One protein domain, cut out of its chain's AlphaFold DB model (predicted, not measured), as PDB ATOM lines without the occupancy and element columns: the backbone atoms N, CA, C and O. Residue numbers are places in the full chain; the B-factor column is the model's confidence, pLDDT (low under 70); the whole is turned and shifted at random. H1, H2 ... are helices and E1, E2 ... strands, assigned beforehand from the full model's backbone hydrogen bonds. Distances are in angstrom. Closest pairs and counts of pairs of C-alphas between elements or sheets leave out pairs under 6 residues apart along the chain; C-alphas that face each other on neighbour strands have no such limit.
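This is residues 3 to 171 of the 184 residues of an uncharacterized protein of Deinococcus sp. RM (UniProt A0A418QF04). Two clusters of three helices, H1, H2, H4 and H5, H6, H7, join where H4 meets H5, and a small hairpin of strands, E1 and E2, packs by H1 at the end away from H7. Beyond that hairpin residues 36 to 47 stick out as a free loop, while the first and last printed residues come together near the other cluster. The printed part has 169 residues, with two named strands followed by seven named helices, and the sheet E1 - E2 is antiparallel. The class is mostly helix, though named elements hold 76 residues, under half. The whole is only just compact, close to loose, with a radius of gyration of the C-alphas of 18.2 A, and elongated, spanning 60 by 32 by 31 A.

Begin at residues 3 to 4, which pair antiparallel with residues 169 to 170. Then look at E1, residues 20 to 22, and E2, residues 29 to 31, an antiparallel hairpin where N 21 and O 30 are 3.1 A apart, within hydrogen-bond range. H1, residues 55 to 63, and E1 are near each other, with 8 pairs of C-alphas within 10 A. H2, residues 69 to 83, touches H1 as a helical hairpin, closest at the C-alphas of Ala 55 and Arg 82, 4.9 A, at a shallow tilt of 25 degrees. H3, residues 85 to 88, touches no helix and meets H2 only through their link. H4, residues 101 to 113, touches H2 at a steep tilt of 43 degrees, closest at C-alphas Lys 76 and Leu 110, 6.8 A. H5, residues 121 to 130, touches residues 107 to 111 of H4 alone, closest at C-alphas Arg 111 and Arg 124, 5.8 A. H6, residues 134 to 143, touches H5, opposite ways at 8 degrees, with C-alphas Ala 125 and Ala 137 closest at 4.3 A. H7, residues 153 to 161, touches H6, with C-alphas Phe 134 and Cys 160 closest at 5.1 A. In H1, H2, H4, H5 and H7 every O i to N i+4 pair is within hydrogen-bond range, in H6 5 of 6, and H3 is too short for one.

Find C-alpha 20 at (42.027, 18.008, 254.095), where E1 begins; E1 and E2 each run 7.2 A. H1 runs 12.7 A, H2 21.6 A from C-alpha 69 at (45.618, 22.980, 268.682), and H3 5.4 A. H4 runs 18.8 A, H5 14.0 A, H6 14.8 A and H7 12.2 A, ending at C-alpha 161 at (11.164, 27.111, 271.361).

The C-alphas of Glu 43 and Met 142 are farthest apart, 61.4 A. The printed part has no cut. The links E2 to H1 and H3 to H4 are long. Look for pLDDT under 70 at residues 45 to 46 and 115 to 119.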
ATOM      1  N   ALA A   3      23.295  31.599 254.232       89.25
ATOM      2  CA  ALA A   3      23.885  31.457 255.561       89.25
ATOM      3  C   ALA A   3      23.086  30.479 256.430       89.25
ATOM      4  O   ALA A   3      21.854  30.469 256.379       89.25
ATOM      5  N   TRP A   4      23.782  29.693 257.247       92.06
ATOM      6  CA  TRP A   4      23.210  28.687 258.141       92.06
ATOM      7  C   TRP A   4      23.582  28.956 259.598       92.06
ATOM      8  O   TRP A   4      24.608  29.571 259.882       92.06
ATOM      9  N   THR A   5      22.751  28.485 260.529       91.62
ATOM     10  CA  THR A   5      22.949  28.695 261.976       91.62
ATOM     11  C   THR A   5      24.224  28.053 262.533       91.62
ATOM     12  O   THR A   5      24.739  28.547 263.528       91.62
ATOM     13  N   ASP A   6      24.775  27.028 261.874       91.44
ATOM     14  CA  ASP A   6      26.068  26.407 262.216       91.44
ATOM     15  C   ASP A   6      27.286  27.095 261.583       91.44
ATOM     16  O   ASP A   6      28.416  26.601 261.620       91.44
ATOM     17  N   GLY A   7      27.045  28.249 260.972       88.19
ATOM     18  CA  GLY A   7      28.056  29.127 260.420       88.19
ATOM     19  C   GLY A   7      28.496  28.828 258.998       88.19
ATOM     20  O   GLY A   7      29.314  29.567 258.447       88.19
ATOM     21  N   VAL A   8      27.915  27.809 258.363       89.19
ATOM     22  CA  VAL A   8      28.151  27.554 256.942       89.19
ATOM     23  C   VAL A   8      27.550  28.671 256.091       89.19
ATOM     24  O   VAL A   8      26.376  29.021 256.215       89.19
ATOM     25  N   ASN A   9      28.354  29.188 255.162       86.94
ATOM     26  CA  ASN A   9      27.917  30.097 254.109       86.94
ATOM     27  C   ASN A   9      28.115  29.435 252.749       86.94
ATOM     28  O   ASN A   9      29.244  29.241 252.306       86.94
ATOM     29  N   LEU A  10      27.021  29.146 252.050       83.88
ATOM     30  CA  LEU A  10      27.074  28.604 250.696       83.88
ATOM     31  C   LEU A  10      26.925  29.733 249.676       83.88
ATOM     32  O   LEU A  10      25.932  30.467 249.657       83.88
ATOM     33  N   ALA A  11      27.912  29.885 248.803       81.38
ATOM     34  CA  ALA A  11      27.828  30.752 247.639       81.38
ATOM     35  C   ALA A  11      27.694  29.866 246.387       81.38
ATOM     36  O   ALA A  11      28.582  29.055 246.150       81.38
ATOM     37  N   PRO A  12      26.625  30.009 245.573       74.56
ATOM     38  CA  PRO A  12      26.345  29.094 244.456       74.56
ATOM     39  C   PRO A  12      27.471  28.949 243.425       74.56
ATOM     40  O   PRO A  12      27.517  27.959 242.707       74.56
ATOM     41  N   MET A  13      28.355  29.945 243.339       82.88
ATOM     42  CA  MET A  13      29.440  30.006 242.357       82.88
ATOM     43  C   MET A  13      30.822  29.732 242.962       82.88
ATOM     44  O   MET A  13      31.811  29.750 242.235       82.88
ATOM     45  N   THR A  14      30.916  29.524 244.277       76.31
ATOM     46  CA  THR A  14      32.201  29.324 244.951       76.31
ATOM     47  C   THR A  14      32.454  27.827 245.095       76.31
ATOM     48  O   THR A  14      31.629  27.143 245.707       76.31
ATOM     49  N   PRO A  15      33.566  27.297 244.550       73.88
ATOM     50  CA  PRO A  15      33.936  25.906 244.759       73.88
ATOM     51  C   PRO A  15      34.047  25.609 246.252       73.88
ATOM     52  O   PRO A  15      34.558  26.427 247.018       73.88
ATOM     53  N   ILE A  16      33.603  24.424 246.664       71.81
ATOM     54  CA  ILE A  16      33.871  23.947 248.019       71.81
ATOM     55  C   ILE A  16      35.360  23.616 248.086       71.81
ATOM     56  O   ILE A  16      35.803  22.601 247.547       71.81
ATOM     57  N   PHE A  17      36.136  24.496 248.714       76.38
ATOM     58  CA  PHE A  17      37.549  24.240 248.945       76.38
ATOM     59  C   PHE A  17      37.708  23.149 250.007       76.38
ATOM     60  O   PHE A  17      36.970  23.106 250.992       76.38
ATOM     61  N   THR A  18      38.652  22.241 249.784       82.38
ATOM     62  CA  THR A  18      38.931  21.123 250.683       82.38
ATOM     63  C   THR A  18      40.336  21.297 251.229       82.38
ATOM     64  O   THR A  18      41.284  21.168 250.474       82.38
ATOM     65  N   TRP A  19      40.485  21.582 252.521       89.06
ATOM     66  CA  TRP A  19      41.808  21.720 253.148       89.06
ATOM     67  C   TRP A  19      42.444  20.376 253.492       89.06
ATOM     68  O   TRP A  19      43.663  20.263 253.565       89.06
ATOM     69  N   ILE A  20      41.617  19.345 253.673       92.56
ATOM     70  CA  ILE A  20      42.027  18.008 254.095       92.56
ATOM     71  C   ILE A  20      41.362  16.988 253.198       92.56
ATOM     72  O   ILE A  20      40.153  17.042 252.986       92.56
ATOM     73  N   THR A  21      42.132  16.021 252.722       93.25
ATOM     74  CA  THR A  21      41.621  14.939 251.883       93.25
ATOM     75  C   THR A  21      42.156  13.591 252.356       93.25
ATOM     76  O   THR A  21      42.965  13.498 253.282       93.25
ATOM     77  N   ARG A  22      41.677  12.526 251.718       93.19
ATOM     78  CA  ARG A  22      42.105  11.151 251.940       93.19
ATOM     79  C   ARG A  22      42.760  10.624 250.675       93.19
ATOM     80  O   ARG A  22      42.154  10.645 249.606       93.19
ATOM     81  N   CYS A  23      43.979  10.110 250.792       88.62
ATOM     82  CA  CYS A  23      44.674   9.498 249.667       88.62
ATOM     83  C   CYS A  23      43.925   8.243 249.201       88.62
ATOM     84  O   CYS A  23      43.733   7.307 249.978       88.62
ATOM     85  N   ALA A  24      43.555   8.189 247.921       86.62
ATOM     86  CA  ALA A  24      42.871   7.032 247.343       86.62
ATOM     87  C   ALA A  24      43.731   5.751 247.348       86.62
ATOM     88  O   ALA A  24      43.187   4.651 247.344       86.62
ATOM     89  N   THR A  25      45.064   5.883 247.378       85.81
ATOM     90  CA  THR A  25      45.994   4.743 247.324       85.81
ATOM     91  C   THR A  25      46.293   4.158 248.703       85.81
ATOM     92  O   THR A  25      46.144   2.957 248.901       85.81
ATOM     93  N   CYS A  26      46.746   4.979 249.658       88.75
ATOM     94  CA  CYS A  26      47.157   4.499 250.985       88.75
ATOM     95  C   CYS A  26      46.096   4.718 252.072       88.75
ATOM     96  O   CYS A  26      46.258   4.231 253.188       88.75
ATOM     97  N   GLY A  27      45.025   5.459 251.778       90.38
ATOM     98  CA  GLY A  27      43.958   5.755 252.729       90.38
ATOM     99  C   GLY A  27      44.324   6.763 253.819       90.38
ATOM    100  O   GLY A  27      43.466   7.036 254.654       90.38
ATOM    101  N   GLN A  28      45.546   7.309 253.820       92.06
ATOM    102  CA  GLN A  28      45.981   8.307 254.800       92.06
ATOM    103  C   GLN A  28      45.271   9.642 254.580       92.06
ATOM    104  O   GLN A  28      45.071  10.069 253.438       92.06
ATOM    105  N   TYR A  29      44.924  10.296 255.684       94.19
ATOM    106  CA  TYR A  29      44.439  11.669 255.683       94.19
ATOM    107  C   TYR A  29      45.615  12.636 255.728       94.19
ATOM    108  O   TYR A  29      46.617  12.359 256.385       94.19
ATOM    109  N   TYR A  30      45.496  13.753 255.021       92.31
ATOM    110  CA  TYR A  30      46.528  14.781 254.989       92.31
ATOM    111  C   TYR A  30      45.924  16.146 254.669       92.31
ATOM    112  O   TYR A  30      44.909  16.247 253.972       92.31
ATOM    113  N   TRP A  31      46.573  17.191 255.174       92.75
ATOM    114  CA  TRP A  31      46.313  18.569 254.779       92.75
ATOM    115  C   TRP A  31      46.893  18.809 253.386       92.75
ATOM    116  O   TRP A  31      48.031  18.423 253.121       92.75
ATOM    117  N   LEU A  32      46.139  19.442 252.487       90.50
ATOM    118  CA  LEU A  32      46.617  19.718 251.129       90.50
ATOM    119  C   LEU A  32      47.850  20.625 251.115       90.50
ATOM    120  O   LEU A  32      48.700  20.460 250.251       90.50
ATOM    121  N   GLU A  33      47.963  21.548 252.069       90.12
ATOM    122  CA  GLU A  33      49.141  22.411 252.221       90.12
ATOM    123  C   GLU A  33      50.403  21.650 252.649       90.12
ATOM    124  O   GLU A  33      51.509  22.067 252.319       90.12
ATOM    125  N   ASP A  34      50.232  20.506 253.316       90.25
ATOM    126  CA  ASP A  34      51.328  19.622 253.718       90.25
ATOM    127  C   ASP A  34      51.642  18.579 252.620       90.25
ATOM    128  O   ASP A  34      52.530  17.736 252.779       90.25
ATOM    129  N   ALA A  35      50.907  18.592 251.500       88.19
ATOM    130  CA  ALA A  35      51.099  17.640 250.417       88.19
ATOM    131  C   ALA A  35      52.398  17.923 249.656       88.19
ATOM    132  O   ALA A  35      52.674  19.043 249.228       88.19
ATOM    133  N   GLN A  36      53.181  16.873 249.418       84.12
ATOM    134  CA  GLN A  36      54.375  16.987 248.594       84.12
ATOM    135  C   GLN A  36      54.002  17.035 247.109       84.12
ATOM    136  O   GLN A  36      53.399  16.097 246.578       84.12
ATOM    137  N   GLU A  37      54.434  18.089 246.419       80.81
ATOM    138  CA  GLU A  37      54.387  18.132 244.961       80.81
ATOM    139  C   GLU A  37      55.367  17.110 244.378       80.81
ATOM    140  O   GLU A  37      56.577  17.145 244.624       80.81
ATOM    141  N   LEU A  38      54.830  16.179 243.595       76.38
ATOM    142  CA  LEU A  38      55.618  15.239 242.812       76.38
ATOM    143  C   LEU A  38      55.694  15.728 241.363       76.38
ATOM    144  O   LEU A  38      54.733  16.329 240.873       76.38
ATOM    145  N   PRO A  39      56.804  15.462 240.653       77.56
ATOM    146  CA  PRO A  39      56.884  15.754 239.231       77.56
ATOM    147  C   PRO A  39      55.742  15.058 238.485       77.56
ATOM    148  O   PRO A  39      55.357  13.936 238.823       77.56
ATOM    149  N   LEU A  40      55.210  15.737 237.467       74.50
ATOM    150  CA  LEU A  40      54.205  15.174 236.569       74.50
ATOM    151  C   LEU A  40      54.739  13.870 235.975       74.50
ATOM    152  O   LEU A  40      55.726  13.874 235.239       74.50
ATOM    153  N   ASP A  41      54.081  12.768 236.314       76.31
ATOM    154  CA  ASP A  41      54.351  11.467 235.726       76.31
ATOM    155  C   ASP A  41      53.656  11.410 234.354       76.31
ATOM    156  O   ASP A  41      52.422  11.418 234.307       76.31
ATOM    157  N   PRO A  42      54.407  11.383 233.236       76.12
ATOM    158  CA  PRO A  42      53.826  11.378 231.898       76.12
ATOM    159  C   PRO A  42      53.022  10.105 231.592       76.12
ATOM    160  O   PRO A  42      52.209  10.128 230.668       76.12
ATOM    161  N   GLU A  43      53.205   9.015 232.347       80.50
ATOM    162  CA  GLU A  43      52.378   7.806 232.224       80.50
ATOM    163  C   GLU A  43      51.086   7.886 233.050       80.50
ATOM    164  O   GLU A  43      50.132   7.140 232.810       80.50
ATOM    165  N   ARG A  44      51.003   8.824 233.998       71.88
ATOM    166  CA  ARG A  44      49.827   9.011 234.844       71.88
ATOM    167  C   ARG A  44      48.843   9.944 234.149       71.88
ATOM    168  O   ARG A  44      49.008  11.158 234.123       71.88
ATOM    169  N   SER A  45      47.776   9.368 233.598       65.81
ATOM    170  CA  SER A  45      46.808  10.115 232.780       65.81
ATOM    171  C   SER A  45      46.047  11.211 233.537       65.81
ATOM    172  O   SER A  45      45.530  12.124 232.898       65.81
ATOM    173  N   PHE A  46      45.972  11.137 234.872       66.44
ATOM    174  CA  PHE A  46      45.280  12.120 235.706       66.44
ATOM    175  C   PHE A  46      45.987  12.325 237.055       66.44
ATOM    176  O   PHE A  46      46.551  11.368 237.602       66.44
ATOM    177  N   PRO A  47      45.947  13.549 237.617       70.38
ATOM    178  CA  PRO A  47      46.402  13.791 238.981       70.38
ATOM    179  C   PRO A  47      45.567  12.977 239.988       70.38
ATOM    180  O   PRO A  47      44.445  12.572 239.669       70.38
ATOM    181  N   PRO A  48      46.088  12.725 241.204       75.12
ATOM    182  CA  PRO A  48      45.308  12.110 242.273       75.12
ATOM    183  C   PRO A  48      44.002  12.876 242.500       75.12
ATOM    184  O   PRO A  48      43.997  14.106 242.527       75.12
ATOM    185  N   GLU A  49      42.900  12.148 242.677       80.88
ATOM    186  CA  GLU A  49      41.613  12.763 242.982       80.88
ATOM    187  C   GLU A  49      41.671  13.443 244.355       80.88
ATOM    188  O   GLU A  49      41.997  12.820 245.368       80.88
ATOM    189  N   VAL A  50      41.333  14.731 244.379       86.69
ATOM    190  CA  VAL A  50      41.119  15.499 245.604       86.69
ATOM    191  C   VAL A  50      39.622  15.709 245.745       86.69
ATOM    192  O   VAL A  50      38.991  16.302 244.870       86.69
ATOM    193  N   ARG A  51      39.056  15.233 246.853       89.19
ATOM    194  CA  ARG A  51      37.633  15.387 247.149       89.19
ATOM    195  C   ARG A  51      37.420  15.813 248.598       89.19
ATOM    196  O   ARG A  51      38.239  15.465 249.450       89.19
ATOM    197  N   PRO A  52      36.294  16.473 248.904       88.31
ATOM    198  CA  PRO A  52      35.909  16.706 250.284       88.31
ATOM    199  C   PRO A  52      35.757  15.394 251.057       88.31
ATOM    200  O   PRO A  52      35.275  14.387 250.520       88.31
ATOM    201  N   LEU A  53      36.135  15.420 252.334       93.62
ATOM    202  CA  LEU A  53      35.843  14.327 253.253       93.62
ATOM    203  C   LEU A  53      34.351  14.287 253.591       93.62
ATOM    204  O   LEU A  53      33.676  15.316 253.687       93.62
ATOM    205  N   THR A  54      33.850  13.074 253.796       93.69
ATOM    206  CA  THR A  54      32.546  12.858 254.433       93.69
ATOM    207  C   THR A  54      32.613  13.190 255.925       93.69
ATOM    208  O   THR A  54      33.695  13.283 256.506       93.69
ATOM    209  N   ALA A  55      31.456  13.340 256.573       93.19
ATOM    210  CA  ALA A  55      31.398  13.595 258.010       93.19
ATOM    211  C   ALA A  55      32.107  12.498 258.834       93.19
ATOM    212  O   ALA A  55      32.757  12.812 259.830       93.19
ATOM    213  N   ASP A  56      31.999  11.225 258.438       95.19
ATOM    214  CA  ASP A  56      32.647  10.103 259.139       95.19
ATOM    215  C   ASP A  56      34.162  10.088 258.899       95.19
ATOM    216  O   ASP A  56      34.945   9.769 259.792       95.19
ATOM    217  N   GLU A  57      34.603  10.472 257.702       95.75
ATOM    218  CA  GLU A  57      36.029  10.585 257.391       95.75
ATOM    219  C   GLU A  57      36.701  11.717 258.166       95.75
ATOM    220  O   GLU A  57      37.854  11.570 258.565       95.75
ATOM    221  N   TYR A  58      35.984  12.810 258.438       95.38
ATOM    222  CA  TYR A  58      36.467  13.847 259.346       95.38
ATOM    223  C   TYR A  58      36.671  13.314 260.770       95.38
ATOM    224  O   TYR A  58      37.715  13.573 261.364       95.38
ATOM    225  N   LEU A  59      35.721  12.535 261.305       94.75
ATOM    226  CA  LEU A  59      35.884  11.893 262.615       94.75
ATOM    227  C   LEU A  59      37.084  10.944 262.628       94.75
ATOM    228  O   LEU A  59      37.917  11.022 263.525       94.75
ATOM    229  N   ALA A  60      37.225  10.109 261.597       95.38
ATOM    230  CA  ALA A  60      38.361   9.203 261.475       95.38
ATOM    231  C   ALA A  60      39.705   9.948 261.373       95.38
ATOM    232  O   ALA A  60      40.707   9.473 261.903       95.38
ATOM    233  N   ALA A  61      39.739  11.108 260.713       94.88
ATOM    234  CA  ALA A  61      40.924  11.959 260.639       94.88
ATOM    235  C   ALA A  61      41.283  12.578 262.003       94.88
ATOM    236  O   ALA A  61      42.459  12.606 262.368       94.88
ATOM    237  N   ILE A  62      40.281  13.028 262.768       93.75
ATOM    238  CA  ILE A  62      40.457  13.536 264.139       93.75
ATOM    239  C   ILE A  62      40.990  12.425 265.048       93.75
ATOM    240  O   ILE A  62      41.999  12.614 265.721       93.75
ATOM    241  N   ASP A  63      40.370  11.245 265.014       92.75
ATOM    242  CA  ASP A  63      40.763  10.103 265.846       92.75
ATOM    243  C   ASP A  63      42.159   9.559 265.466       92.75
ATOM    244  O   ASP A  63      42.857   8.982 266.301       92.75
ATOM    245  N   ALA A  64      42.604   9.781 264.223       91.94
ATOM    246  CA  ALA A  64      43.963   9.485 263.768       91.94
ATOM    247  C   ALA A  64      45.010  10.532 264.202       91.94
ATOM    248  O   ALA A  64      46.191  10.360 263.899       91.94
ATOM    249  N   GLY A  65      44.602  11.604 264.889       91.75
ATOM    250  CA  GLY A  65      45.500  12.655 265.366       91.75
ATOM    251  C   GLY A  65      46.051  13.542 264.251       91.75
ATOM    252  O   GLY A  65      47.186  14.002 264.344       91.75
ATOM    253  N   LEU A  66      45.279  13.769 263.179       90.25
ATOM    254  CA  LEU A  66      45.719  14.564 262.023       90.25
ATOM    255  C   LEU A  66      46.040  16.034 262.365       90.25
ATOM    256  O   LEU A  66      46.663  16.742 261.569       90.25
ATOM    257  N   ALA A  67      45.593  16.515 263.518       83.50
ATOM    258  CA  ALA A  67      45.822  17.879 263.941       83.50
ATOM    259  C   ALA A  67      45.924  18.017 265.451       83.50
ATOM    260  O   ALA A  67      45.351  17.229 266.202       83.50
ATOM    261  N   ASP A  68      46.593  19.090 265.851       80.31
ATOM    262  CA  ASP A  68      46.668  19.602 267.204       80.31
ATOM    263  C   ASP A  68      46.269  21.091 267.241       80.31
ATOM    264  O   ASP A  68      46.256  21.808 266.233       80.31
ATOM    265  N   GLY A  69      45.876  21.562 268.428       82.69
ATOM    266  CA  GLY A  69      45.618  22.980 268.682       82.69
ATOM    267  C   GLY A  69      44.564  23.597 267.740       82.69
ATOM    268  O   GLY A  69      43.450  23.076 267.656       82.69
ATOM    269  N   PRO A  70      44.863  24.716 267.045       82.38
ATOM    270  CA  PRO A  70      43.895  25.395 266.174       82.38
ATOM    271  C   PRO A  70      43.353  24.521 265.035       82.38
ATOM    272  O   PRO A  70      42.158  24.566 264.746       82.38
ATOM    273  N   ARG A  71      44.206  23.684 264.429       87.81
ATOM    274  CA  ARG A  71      43.811  22.799 263.325       87.81
ATOM    275  C   ARG A  71      42.817  21.729 263.790       87.81
ATOM    276  O   ARG A  71      41.921  21.352 263.038       87.81
ATOM    277  N   GLU A  72      42.944  21.253 265.033       90.06
ATOM    278  CA  GLU A  72      42.002  20.292 265.618       90.06
ATOM    279  C   GLU A  72      40.615  20.924 265.795       90.06
ATOM    280  O   GLU A  72      39.603  20.305 265.460       90.06
ATOM    281  N   PHE A  73      40.558  22.175 266.261       88.69
ATOM    282  CA  PHE A  73      39.299  22.907 266.384       88.69
ATOM    283  C   PHE A  73      38.593  23.046 265.030       88.69
ATOM    284  O   PHE A  73      37.428  22.669 264.912       88.69
ATOM    285  N   GLU A  74      39.295  23.513 263.996       88.75
ATOM    286  CA  GLU A  74      38.735  23.665 262.644       88.75
ATOM    287  C   GLU A  74      38.212  22.341 262.079       88.75
ATOM    288  O   GLU A  74      37.085  22.275 261.584       88.75
ATOM    289  N   LEU A  75      38.988  21.264 262.229       91.75
ATOM    290  CA  LEU A  75      38.590  19.908 261.852       91.75
ATOM    291  C   LEU A  75      37.280  19.489 262.508       91.75
ATOM    292  O   LEU A  75      36.389  18.963 261.836       91.75
ATOM    293  N   LYS A  76      37.149  19.731 263.814       93.38
ATOM    294  CA  LYS A  76      35.938  19.409 264.564       93.38
ATOM    295  C   LYS A  76      34.749  20.239 264.075       93.38
ATOM    296  O   LYS A  76      33.668  19.680 263.873       93.38
ATOM    297  N   VAL A  77      34.939  21.538 263.819       92.25
ATOM    298  CA  VAL A  77      33.897  22.403 263.241       92.25
ATOM    299  C   VAL A  77      33.447  21.867 261.881       92.25
ATOM    300  O   VAL A  77      32.246  21.713 261.660       92.25
ATOM    301  N   TRP A  78      34.377  21.517 260.990       92.81
ATOM    302  CA  TRP A  78      34.039  20.960 259.679       92.81
ATOM    303  C   TRP A  78      33.349  19.601 259.779       92.81
ATOM    304  O   TRP A  78      32.373  19.373 259.067       92.81
ATOM    305  N   ALA A  79      33.781  18.725 260.690       94.75
ATOM    306  CA  ALA A  79      33.126  17.447 260.950       94.75
ATOM    307  C   ALA A  79      31.647  17.644 261.327       94.75
ATOM    308  O   ALA A  79      30.758  17.003 260.761       94.75
ATOM    309  N   TRP A  80      31.378  18.583 262.236       95.12
ATOM    310  CA  TRP A  80      30.023  18.925 262.659       95.12
ATOM    311  C   TRP A  80      29.199  19.569 261.533       95.12
ATOM    312  O   TRP A  80      28.059  19.173 261.291       95.12
ATOM    313  N   GLN A  81      29.778  20.500 260.775       93.69
ATOM    314  CA  GLN A  81      29.103  21.126 259.635       93.69
ATOM    315  C   GLN A  81      28.777  20.121 258.524       93.69
ATOM    316  O   GLN A  81      27.715  20.222 257.905       93.69
ATOM    317  N   ARG A  82      29.652  19.134 258.287       93.38
ATOM    318  CA  ARG A  82      29.402  18.029 257.351       93.38
ATOM    319  C   ARG A  82      28.343  17.070 257.844       93.38
ATOM    320  O   ARG A  82      27.510  16.650 257.049       93.38
ATOM    321  N   TYR A  83      28.313  16.770 259.137       94.00
ATOM    322  CA  TYR A  83      27.195  16.036 259.727       94.00
ATOM    323  C   TYR A  83      25.865  16.765 259.473       94.00
ATOM    324  O   TYR A  83      24.857  16.143 259.135       94.00
ATOM    325  N   ASN A  84      25.880  18.100 259.533       94.25
ATOM    326  CA  ASN A  84      24.699  18.915 259.292       94.25
ATOM    327  C   ASN A  84      24.249  18.998 257.824       94.25
ATOM    328  O   ASN A  84      23.105  19.399 257.594       94.25
ATOM    329  N   ASP A  85      25.073  18.599 256.840       91.06
ATOM    330  CA  ASP A  85      24.696  18.624 255.411       91.06
ATOM    331  C   ASP A  85      23.396  17.836 255.177       91.06
ATOM    332  O   ASP A  85      22.508  18.303 254.465       91.06
ATOM    333  N   ALA A  86      23.225  16.705 255.870       87.94
ATOM    334  CA  ALA A  86      22.034  15.858 255.776       87.94
ATOM    335  C   ALA A  86      20.729  16.547 256.229       87.94
ATOM    336  O   ALA A  86      19.638  16.085 255.895       87.94
ATOM    337  N   TYR A  87      20.821  17.649 256.980       88.19
ATOM    338  CA  TYR A  87      19.668  18.360 257.539       88.19
ATOM    339  C   TYR A  87      19.403  19.711 256.868       88.19
ATOM    340  O   TYR A  87      18.433  20.379 257.237       88.19
ATOM    341  N   ARG A  88      20.220  20.125 255.891       87.75
ATOM    342  CA  ARG A  88      20.026  21.395 255.172       87.75
ATOM    343  C   ARG A  88      18.821  21.347 254.230       87.75
ATOM    344  O   ARG A  88      18.037  22.290 254.200       87.75
ATOM    345  N   ASP A  89      18.582  20.215 253.576       81.69
ATOM    346  CA  ASP A  89      17.470  20.050 252.625       81.69
ATOM    347  C   ASP A  89      16.189  19.482 253.258       81.69
ATOM    348  O   ASP A  89      15.274  19.024 252.568       81.69
ATOM    349  N   ARG A  90      16.091  19.492 254.593       82.62
ATOM    350  CA  ARG A  90      14.927  18.930 255.286       82.62
ATOM    351  C   ARG A  90      13.656  19.761 255.046       82.62
ATOM    352  O   ARG A  90      13.721  20.995 255.027       82.62
ATOM    353  N   PRO A  91      12.470  19.127 254.952       78.50
ATOM    354  CA  PRO A  91      11.212  19.853 254.833       78.50
ATOM    355  C   PRO A  91      10.965  20.800 256.010       78.50
ATOM    356  O   PRO A  91      11.226  20.470 257.172       78.50
ATOM    357  N   LEU A  92      10.386  21.965 255.721       70.75
ATOM    358  CA  LEU A  92       9.965  22.911 256.752       70.75
ATOM    359  C   LEU A  92       8.994  22.240 257.735       70.75
ATOM    360  O   LEU A  92       8.086  21.517 257.334       70.75
ATOM    361  N   GLY A  93       9.192  22.491 259.030       72.94
ATOM    362  CA  GLY A  93       8.371  21.918 260.100       72.94
ATOM    363  C   GLY A  93       8.795  20.523 260.564       72.94
ATOM    364  O   GLY A  93       8.224  20.021 261.527       72.94
ATOM    365  N   THR A  94       9.809  19.908 259.943       83.25
ATOM    366  CA  THR A  94      10.391  18.654 260.445       83.25
ATOM    367  C   THR A  94      11.508  18.928 261.451       83.25
ATOM    368  O   THR A  94      12.466  19.655 261.176       83.25
ATOM    369  N   CYS A  95      11.374  18.342 262.640       85.88
ATOM    370  CA  CYS A  95      12.415  18.360 263.660       85.88
ATOM    371  C   CYS A  95      13.533  17.386 263.269       85.88
ATOM    372  O   CYS A  95      13.252  16.291 262.776       85.88
ATOM    373  N   ALA A  96      14.792  17.782 263.459       88.56
ATOM    374  CA  ALA A  96      15.902  16.858 263.260       88.56
ATOM    375  C   ALA A  96      15.938  15.835 264.407       88.56
ATOM    376  O   ALA A  96      15.557  16.164 265.535       88.56
ATOM    377  N   PRO A  97      16.397  14.600 264.153       90.44
ATOM    378  CA  PRO A  97      16.631  13.657 265.233       90.44
ATOM    379  C   PRO A  97      17.698  14.204 266.200       90.44
ATOM    380  O   PRO A  97      18.586  14.954 265.778       90.44
ATOM    381  N   PRO A  98      17.652  13.822 267.489       92.06
ATOM    382  CA  PRO A  98      18.734  14.116 268.420       92.06
ATOM    383  C   PRO A  98      20.069  13.569 267.910       92.06
ATOM    384  O   PRO A  98      20.130  12.459 267.374       92.06
ATOM    385  N   VAL A  99      21.149  14.323 268.114       93.38
ATOM    386  CA  VAL A  99      22.501  13.837 267.825       93.38
ATOM    387  C   VAL A  99      22.905  12.755 268.830       93.38
ATOM    388  O   VAL A  99      22.641  12.868 270.030       93.38
ATOM    389  N   THR A 100      23.532  11.681 268.351       93.88
ATOM    390  CA  THR A 100      23.924  10.524 269.172       93.88
ATOM    391  C   THR A 100      25.326  10.029 268.810       93.88
ATOM    392  O   THR A 100      25.898  10.439 267.799       93.88
ATOM    393  N   GLY A 101      25.881   9.153 269.653       95.56
ATOM    394  CA  GLY A 101      27.181   8.520 269.429       95.56
ATOM    395  C   GLY A 101      28.326   9.524 269.318       95.56
ATOM    396  O   GLY A 101      28.290  10.590 269.930       95.56
ATOM    397  N   ARG A 102      29.314   9.205 268.478       95.31
ATOM    398  CA  ARG A 102      30.551   9.987 268.338       95.31
ATOM    399  C   ARG A 102      30.316  11.453 267.961       95.31
ATOM    400  O   ARG A 102      31.079  12.313 268.387       95.31
ATOM    401  N   TYR A 103      29.255  11.762 267.211       95.38
ATOM    402  CA  TYR A 103      28.904  13.147 266.877       95.38
ATOM    403  C   TYR A 103      28.401  13.941 268.078       95.38
ATOM    404  O   TYR A 103      28.646  15.141 268.159       95.38
ATOM    405  N   ARG A 104      27.711  13.290 269.022       97.19
ATOM    406  CA  ARG A 104      27.330  13.935 270.281       97.19
ATOM    407  C   ARG A 104      28.585  14.289 271.075       97.19
ATOM    408  O   ARG A 104      28.712  15.435 271.491       97.19
ATOM    409  N   ASP A 105      29.515  13.342 271.188       96.94
ATOM    410  CA  ASP A 105      30.786  13.535 271.892       96.94
ATOM    411  C   ASP A 105      31.606  14.665 271.245       96.94
ATOM    412  O   ASP A 105      32.068  15.572 271.928       96.94
ATOM    413  N   LEU A 106      31.689  14.687 269.908       96.25
ATOM    414  CA  LEU A 106      32.334  15.756 269.139       96.25
ATOM    415  C   LEU A 106      31.761  17.143 269.468       96.25
ATOM    416  O   LEU A 106      32.510  18.105 269.635       96.25
ATOM    417  N   ILE A 107      30.432  17.271 269.521       96.31
ATOM    418  CA  ILE A 107      29.768  18.551 269.804       96.31
ATOM    419  C   ILE A 107      30.001  18.968 271.262       96.31
ATOM    420  O   ILE A 107      30.176  20.158 271.526       96.31
ATOM    421  N   GLU A 108      30.031  18.020 272.202       96.38
ATOM    422  CA  GLU A 108      30.400  18.288 273.599       96.38
ATOM    423  C   GLU A 108      31.844  18.800 273.696       96.38
ATOM    424  O   GLU A 108      32.067  19.859 274.285       96.38
ATOM    425  N   GLU A 109      32.793  18.136 273.033       93.88
ATOM    426  CA  GLU A 109      34.192  18.573 272.957       93.88
ATOM    427  C   GLU A 109      34.324  19.981 272.354       93.88
ATOM    428  O   GLU A 109      35.002  20.838 272.921       93.88
ATOM    429  N   LEU A 110      33.650  20.255 271.228       92.69
ATOM    430  CA  LEU A 110      33.636  21.579 270.595       92.69
ATOM    431  C   LEU A 110      33.084  22.655 271.527       92.69
ATOM    432  O   LEU A 110      33.649  23.747 271.630       92.69
ATOM    433  N   ARG A 111      31.969  22.362 272.202       92.19
ATOM    434  CA  ARG A 111      31.317  23.311 273.108       92.19
ATOM    435  C   ARG A 111      32.241  23.657 274.265       92.19
ATOM    436  O   ARG A 111      32.301  24.817 274.662       92.19
ATOM    437  N   ASP A 112      32.943  22.668 274.800       88.81
ATOM    438  CA  ASP A 112      33.822  22.843 275.949       88.81
ATOM    439  C   ASP A 112      35.134  23.544 275.554       88.81
ATOM    440  O   ASP A 112      35.649  24.345 276.334       88.81
ATOM    441  N   PHE A 113      35.611  23.337 274.322       83.56
ATOM    442  CA  PHE A 113      36.756  24.053 273.752       83.56
ATOM    443  C   PHE A 113      36.449  25.521 273.402       83.56
ATOM    444  O   PHE A 113      37.331  26.373 273.490       83.56
ATOM    445  N   THR A 114      35.211  25.836 273.006       77.75
ATOM    446  CA  THR A 114      34.822  27.186 272.569       77.75
ATOM    447  C   THR A 114      34.870  28.183 273.741       77.75
ATOM    448  O   THR A 114      34.103  28.015 274.702       77.75
ATOM    449  N   PRO A 115      35.697  29.247 273.675       68.06
ATOM    450  CA  PRO A 115      35.757  30.271 274.713       68.06
ATOM    451  C   PRO A 115      34.397  30.933 274.955       68.06
ATOM    452  O   PRO A 115      33.562  31.051 274.064       68.06
ATOM    453  N   VAL A 116      34.162  31.397 276.181       62.62
ATOM    454  CA  VAL A 116      32.950  32.154 276.528       62.62
ATOM    455  C   VAL A 116      33.229  33.640 276.301       62.62
ATOM    456  O   VAL A 116      33.427  34.402 277.245       62.62
ATOM    457  N   THR A 117      33.340  34.047 275.034       63.91
ATOM    458  CA  THR A 117      33.361  35.470 274.660       63.91
ATOM    459  C   THR A 117      32.016  35.861 274.048       63.91
ATOM    460  O   THR A 117      31.296  35.016 273.516       63.91
ATOM    461  N   VAL A 118      31.676  37.156 274.071       53.91
ATOM    462  CA  VAL A 118      30.418  37.668 273.486       53.91
ATOM    463  C   VAL A 118      30.281  37.300 271.999       53.91
ATOM    464  O   VAL A 118      29.170  37.070 271.526       53.91
ATOM    465  N   ASN A 119      31.399  37.186 271.274       60.06
ATOM    466  CA  ASN A 119      31.404  36.780 269.866       60.06
ATOM    467  C   ASN A 119      31.171  35.269 269.684       60.06
ATOM    468  O   ASN A 119      30.606  34.854 268.675       60.06
ATOM    469  N   ASP A 120      31.525  34.464 270.687       76.31
ATOM    470  CA  ASP A 120      31.434  33.000 270.654       76.31
ATOM    471  C   ASP A 120      30.115  32.462 271.230       76.31
ATOM    472  O   ASP A 120      29.758  31.304 271.005       76.31
ATOM    473  N   HIS A 121      29.343  33.298 271.935       86.12
ATOM    474  CA  HIS A 121      28.041  32.921 272.498       86.12
ATOM    475  C   HIS A 121      27.071  32.392 271.440       86.12
ATOM    476  O   HIS A 121      26.299  31.481 271.735       86.12
ATOM    477  N   LEU A 122      27.126  32.910 270.208       88.94
ATOM    478  CA  LEU A 122      26.282  32.427 269.116       88.94
ATOM    479  C   LEU A 122      26.623  30.977 268.750       88.94
ATOM    480  O   LEU A 122      25.740  30.122 268.694       88.94
ATOM    481  N   PHE A 123      27.912  30.693 268.565       90.12
ATOM    482  CA  PHE A 123      28.401  29.359 268.230       90.12
ATOM    483  C   PHE A 123      28.145  28.374 269.376       90.12
ATOM    484  O   PHE A 123      27.591  27.295 269.173       90.12
ATOM    485  N   ARG A 124      28.438  28.780 270.616       91.81
ATOM    486  CA  ARG A 124      28.188  27.963 271.807       91.81
ATOM    487  C   ARG A 124      26.700  27.688 272.019       91.81
ATOM    488  O   ARG A 124      26.344  26.568 272.386       91.81
ATOM    489  N   ALA A 125      25.827  28.669 271.776       93.81
ATOM    490  CA  ALA A 125      24.381  28.476 271.831       93.81
ATOM    491  C   ALA A 125      23.921  27.447 270.794       93.81
ATOM    492  O   ALA A 125      23.108  26.583 271.117       93.81
ATOM    493  N   GLU A 126      24.475  27.485 269.582       94.44
ATOM    494  CA  GLU A 126      24.146  26.526 268.528       94.44
ATOM    495  C   GLU A 126      24.593  25.099 268.881       94.44
ATOM    496  O   GLU A 126      23.791  24.170 268.785       94.44
ATOM    497  N   LEU A 127      25.819  24.917 269.380       95.56
ATOM    498  CA  LEU A 127      26.299  23.612 269.856       95.56
ATOM    499  C   LEU A 127      25.438  23.086 271.017       95.56
ATOM    500  O   LEU A 127      25.036  21.925 271.045       95.56
ATOM    501  N   THR A 128      25.092  23.965 271.960       96.31
ATOM    502  CA  THR A 128      24.238  23.639 273.113       96.31
ATOM    503  C   THR A 128      22.833  23.220 272.660       96.31
ATOM    504  O   THR A 128      22.279  22.241 273.165       96.31
ATOM    505  N   ARG A 129      22.277  23.898 271.650       96.44
ATOM    506  CA  ARG A 129      20.994  23.550 271.028       96.44
ATOM    507  C   ARG A 129      21.057  22.207 270.301       96.44
ATOM    508  O   ARG A 129      20.135  21.409 270.450       96.44
ATOM    509  N   ALA A 130      22.133  21.936 269.561       96.31
ATOM    510  CA  ALA A 130      22.333  20.667 268.861       96.31
ATOM    511  C   ALA A 130      22.371  19.464 269.825       96.31
ATOM    512  O   ALA A 130      21.880  18.388 269.489       96.31
ATOM    513  N   LEU A 131      22.865  19.664 271.054       97.19
ATOM    514  CA  LEU A 131      22.841  18.672 272.141       97.19
ATOM    515  C   LEU A 131      21.466  18.508 272.818       97.19
ATOM    516  O   LEU A 131      21.334  17.718 273.752       97.19
ATOM    517  N   GLY A 132      20.448  19.254 272.386       96.69
ATOM    518  CA  GLY A 132      19.109  19.236 272.979       96.69
ATOM    519  C   GLY A 132      18.976  20.050 274.271       96.69
ATOM    520  O   GLY A 132      17.948  19.977 274.942       96.69
ATOM    521  N   LEU A 133      19.981  20.853 274.631       97.25
ATOM    522  CA  LEU A 133      19.984  21.682 275.842       97.25
ATOM    523  C   LEU A 133      19.345  23.054 275.561       97.25
ATOM    524  O   LEU A 133      19.956  24.109 275.727       97.25
ATOM    525  N   PHE A 134      18.093  23.051 275.101       97.19
ATOM    526  CA  PHE A 134      17.424  24.239 274.552       97.19
ATOM    527  C   PHE A 134      17.311  25.404 275.538       97.19
ATOM    528  O   PHE A 134      17.490  26.559 275.155       97.19
ATOM    529  N   SER A 135      17.037  25.120 276.814       96.94
ATOM    530  CA  SER A 135      16.936  26.157 277.844       96.94
ATOM    531  C   SER A 135      18.272  26.846 278.116       96.94
ATOM    532  O   SER A 135      18.287  28.034 278.427       96.94
ATOM    533  N   ASP A 136      19.388  26.132 277.991       96.06
ATOM    534  CA  ASP A 136      20.718  26.708 278.197       96.06
ATOM    535  C   ASP A 136      21.196  27.457 276.954       96.06
ATOM    536  O   ASP A 136      21.735  28.556 277.075       96.06
ATOM    537  N   ALA A 137      20.888  26.942 275.759       95.88
ATOM    538  CA  ALA A 137      21.083  27.675 274.512       95.88
ATOM    539  C   ALA A 137      20.337  29.021 274.538       95.88
ATOM    540  O   ALA A 137      20.921  30.056 274.239       95.88
ATOM    541  N   ALA A 138      19.078  29.026 274.984       95.56
ATOM    542  CA  ALA A 138      18.280  30.238 275.157       95.56
ATOM    543  C   ALA A 138      18.947  31.271 276.083       95.56
ATOM    544  O   ALA A 138      18.989  32.452 275.744       95.56
ATOM    545  N   LYS A 139      19.506  30.852 277.226       93.94
ATOM    546  CA  LYS A 139      20.216  31.769 278.138       93.94
ATOM    547  C   LYS A 139      21.417  32.421 277.451       93.94
ATOM    548  O   LYS A 139      21.547  33.637 277.512       93.94
ATOM    549  N   LEU A 140      22.224  31.638 276.730       92.50
ATOM    550  CA  LEU A 140      23.366  32.158 275.967       92.50
ATOM    551  C   LEU A 140      22.927  33.183 274.913       92.50
ATOM    552  O   LEU A 140      23.563  34.223 274.758       92.50
ATOM    553  N   LEU A 141      21.804  32.937 274.225       92.19
ATOM    554  CA  LEU A 141      21.255  33.877 273.243       92.19
ATOM    555  C   LEU A 141      20.823  35.217 273.861       92.19
ATOM    556  O   LEU A 141      20.863  36.229 273.164       92.19
ATOM    557  N   MET A 142      20.419  35.252 275.138       91.25
ATOM    558  CA  MET A 142      20.067  36.502 275.836       91.25
ATOM    559  C   MET A 142      21.285  37.383 276.129       91.25
ATOM    560  O   MET A 142      21.137  38.592 276.290       91.25
ATOM    561  N   GLU A 143      22.473  36.788 276.211       89.06
ATOM    562  CA  GLU A 143      23.721  37.492 276.516       89.06
ATOM    563  C   GLU A 143      24.373  38.101 275.265       89.06
ATOM    564  O   GLU A 143      25.288  38.920 275.371       89.06
ATOM    565  N   ILE A 144      23.909  37.724 274.070       87.44
ATOM    566  CA  ILE A 144      24.421  38.257 272.807       87.44
ATOM    567  C   ILE A 144      23.924  39.689 272.630       87.44
ATOM    568  O   ILE A 144      22.728  39.955 272.512       87.44
ATOM    569  N   THR A 145      24.874  40.617 272.545       77.25
ATOM    570  CA  THR A 145      24.620  42.027 272.256       77.25
ATOM    571  C   THR A 145      25.325  42.416 270.958       77.25
ATOM    572  O   THR A 145      26.404  41.915 270.653       77.25
ATOM    573  N   GLY A 146      24.704  43.291 270.166       75.12
ATOM    574  CA  GLY A 146      25.292  43.814 268.930       75.12
ATOM    575  C   GLY A 146      24.560  43.413 267.647       75.12
ATOM    576  O   GLY A 146      23.890  42.386 267.551       75.12
ATOM    577  N   GLU A 147      24.699  44.262 266.632       75.81
ATOM    578  CA  GLU A 147      23.929  44.179 265.384       75.81
ATOM    579  C   GLU A 147      24.359  43.023 264.473       75.81
ATOM    580  O   GLU A 147      23.546  42.499 263.711       75.81
ATOM    581  N   ARG A 148      25.621  42.576 264.570       73.44
ATOM    582  CA  ARG A 148      26.186  41.533 263.695       73.44
ATOM    583  C   ARG A 148      25.423  40.202 263.792       73.44
ATOM    584  O   ARG A 148      25.268  39.514 262.787       73.44
ATOM    585  N   SER A 149      24.886  39.879 264.967       81.44
ATOM    586  CA  SER A 149      24.143  38.635 265.224       81.44
ATOM    587  C   SER A 149      22.625  38.788 265.075       81.44
ATOM    588  O   SER A 149      21.897  37.803 265.190       81.44
ATOM    589  N   ALA A 150      22.119  39.994 264.784       84.56
ATOM    590  CA  ALA A 150      20.686  40.296 264.818       84.56
ATOM    591  C   ALA A 150      19.846  39.435 263.856       84.56
ATOM    592  O   ALA A 150      18.699  39.121 264.158       84.56
ATOM    593  N   SER A 151      20.416  39.012 262.721       87.56
ATOM    594  CA  SER A 151      19.732  38.123 261.767       87.56
ATOM    595  C   SER A 151      19.627  36.669 262.251       87.56
ATOM    596  O   SER A 151      18.684  35.972 261.880       87.56
ATOM    597  N   TYR A 152      20.547  36.220 263.109       89.81
ATOM    598  CA  TYR A 152      20.597  34.847 263.620       89.81
ATOM    599  C   TYR A 152      19.657  34.642 264.807       89.81
ATOM    600  O   TYR A 152      18.997  33.604 264.895       89.81
ATOM    601  N   LEU A 153      19.569  35.632 265.704       91.88
ATOM    602  CA  LEU A 153      18.841  35.493 266.968       91.88
ATOM    603  C   LEU A 153      17.380  35.049 266.778       91.88
ATOM    604  O   LEU A 153      17.001  34.067 267.414       91.88
ATOM    605  N   PRO A 154      16.553  35.661 265.900       92.81
ATOM    606  CA  PRO A 154      15.161  35.237 265.734       92.81
ATOM    607  C   PRO A 154      15.035  33.780 265.275       92.81
ATOM    608  O   PRO A 154      14.155  33.055 265.741       92.81
ATOM    609  N   VAL A 155      15.935  33.339 264.390       92.50
ATOM    610  CA  VAL A 155      15.949  31.967 263.868       92.50
ATOM    611  C   VAL A 155      16.310  30.985 264.977       92.50
ATOM    612  O   VAL A 155      15.594  30.007 265.184       92.50
ATOM    613  N   MET A 156      17.379  31.254 265.728       93.38
ATOM    614  CA  MET A 156      17.825  30.370 266.807       93.38
ATOM    615  C   MET A 156      16.822  30.311 267.964       93.38
ATOM    616  O   MET A 156      16.547  29.223 268.474       93.38
ATOM    617  N   TRP A 157      16.203  31.439 268.325       95.06
ATOM    618  CA  TRP A 157      15.133  31.487 269.327       95.06
ATOM    619  C   TRP A 157      13.934  30.627 268.933       95.06
ATOM    620  O   TRP A 157      13.466  29.821 269.738       95.06
ATOM    621  N   ALA A 158      13.467  30.750 267.686       93.88
ATOM    622  CA  ALA A 158      12.353  29.951 267.188       93.88
ATOM    623  C   ALA A 158      12.654  28.444 267.256       93.88
ATOM    624  O   ALA A 158      11.782  27.650 267.609       93.88
ATOM    625  N   ARG A 159      13.900  28.042 266.973       93.06
ATOM    626  CA  ARG A 159      14.331  26.635 267.041       93.06
ATOM    627  C   ARG A 159      14.435  26.122 268.472       93.06
ATOM    628  O   ARG A 159      13.993  25.006 268.731       93.06
ATOM    629  N   CYS A 160      14.940  26.937 269.399       95.38
ATOM    630  CA  CYS A 160      14.943  26.590 270.822       95.38
ATOM    631  C   CYS A 160      13.514  26.378 271.343       95.38
ATOM    632  O   CYS A 160      13.251  25.379 272.004       95.38
ATOM    633  N   ALA A 161      12.572  27.259 270.986       94.88
ATOM    634  CA  ALA A 161      11.164  27.111 271.361       94.88
ATOM    635  C   ALA A 161      10.522  25.844 270.762       94.88
ATOM    636  O   ALA A 161       9.734  25.165 271.421       94.88
ATOM    637  N   ALA A 162      10.894  25.498 269.529       94.31
ATOM    638  CA  ALA A 162      10.429  24.297 268.843       94.31
ATOM    639  C   ALA A 162      11.116  22.995 269.306       94.31
ATOM    640  O   ALA A 162      10.739  21.932 268.820       94.31
ATOM    641  N   HIS A 163      12.098  23.059 270.216       94.94
ATOM    642  CA  HIS A 163      12.940  21.918 270.611       94.94
ATOM    643  C   HIS A 163      13.570  21.198 269.407       94.94
ATOM    644  O   HIS A 163      13.698  19.974 269.383       94.94
ATOM    645  N   ASP A 164      13.942  21.964 268.382       94.12
ATOM    646  CA  ASP A 164      14.570  21.438 267.177       94.12
ATOM    647  C   ASP A 164      16.091  21.530 267.318       94.12
ATOM    648  O   ASP A 164      16.570  22.649 267.510       94.12
ATOM    649  N   PRO A 165      16.857  20.423 267.230       94.38
ATOM    650  CA  PRO A 165      18.319  20.437 267.297       94.38
ATOM    651  C   PRO A 165      18.983  20.680 265.932       94.38
ATOM    652  O   PRO A 165      20.175  20.962 265.867       94.38
ATOM    653  N   GLY A 166      18.237  20.608 264.824       92.44
ATOM    654  CA  GLY A 166      18.805  20.683 263.477       92.44
ATOM    655  C   GLY A 166      19.135  22.105 263.037       92.44
ATOM    656  O   GLY A 166      18.516  23.062 263.500       92.44
ATOM    657  N   VAL A 167      20.078  22.261 262.112       93.25
ATOM    658  CA  VAL A 167      20.461  23.570 261.552       93.25
ATOM    659  C   VAL A 167      19.341  24.218 260.740       93.25
ATOM    660  O   VAL A 167      18.413  23.548 260.267       93.25
ATOM    661  N   ALA A 168      19.407  25.539 260.587       91.38
ATOM    662  CA  ALA A 168      18.420  26.303 259.834       91.38
ATOM    663  C   ALA A 168      19.059  27.377 258.953       91.38
ATOM    664  O   ALA A 168      20.121  27.916 259.261       91.38
ATOM    665  N   LEU A 169      18.364  27.705 257.864       91.25
ATOM    666  CA  LEU A 169      18.687  28.845 257.018       91.25
ATOM    667  C   LEU A 169      18.478  30.154 257.790       91.25
ATOM    668  O   LEU A 169      17.459  30.318 258.464       91.25
ATOM    669  N   VAL A 170      19.397  31.105 257.621       89.31
ATOM    670  CA  VAL A 170      19.318  32.460 258.177       89.31
ATOM    671  C   VAL A 170      18.937  33.446 257.063       89.31
ATOM    672  O   VAL A 170      19.778  33.776 256.217       89.31
ATOM    673  N   PRO A 171      17.678  33.925 257.011       82.88
ATOM    674  CA  PRO A 171      17.222  34.822 255.951       82.88
ATOM    675  C   PRO A 171      18.009  36.135 255.946       82.88
ATOM    676  O   PRO A 171      18.078  36.828 256.958       82.88
TER     677      PRO A 171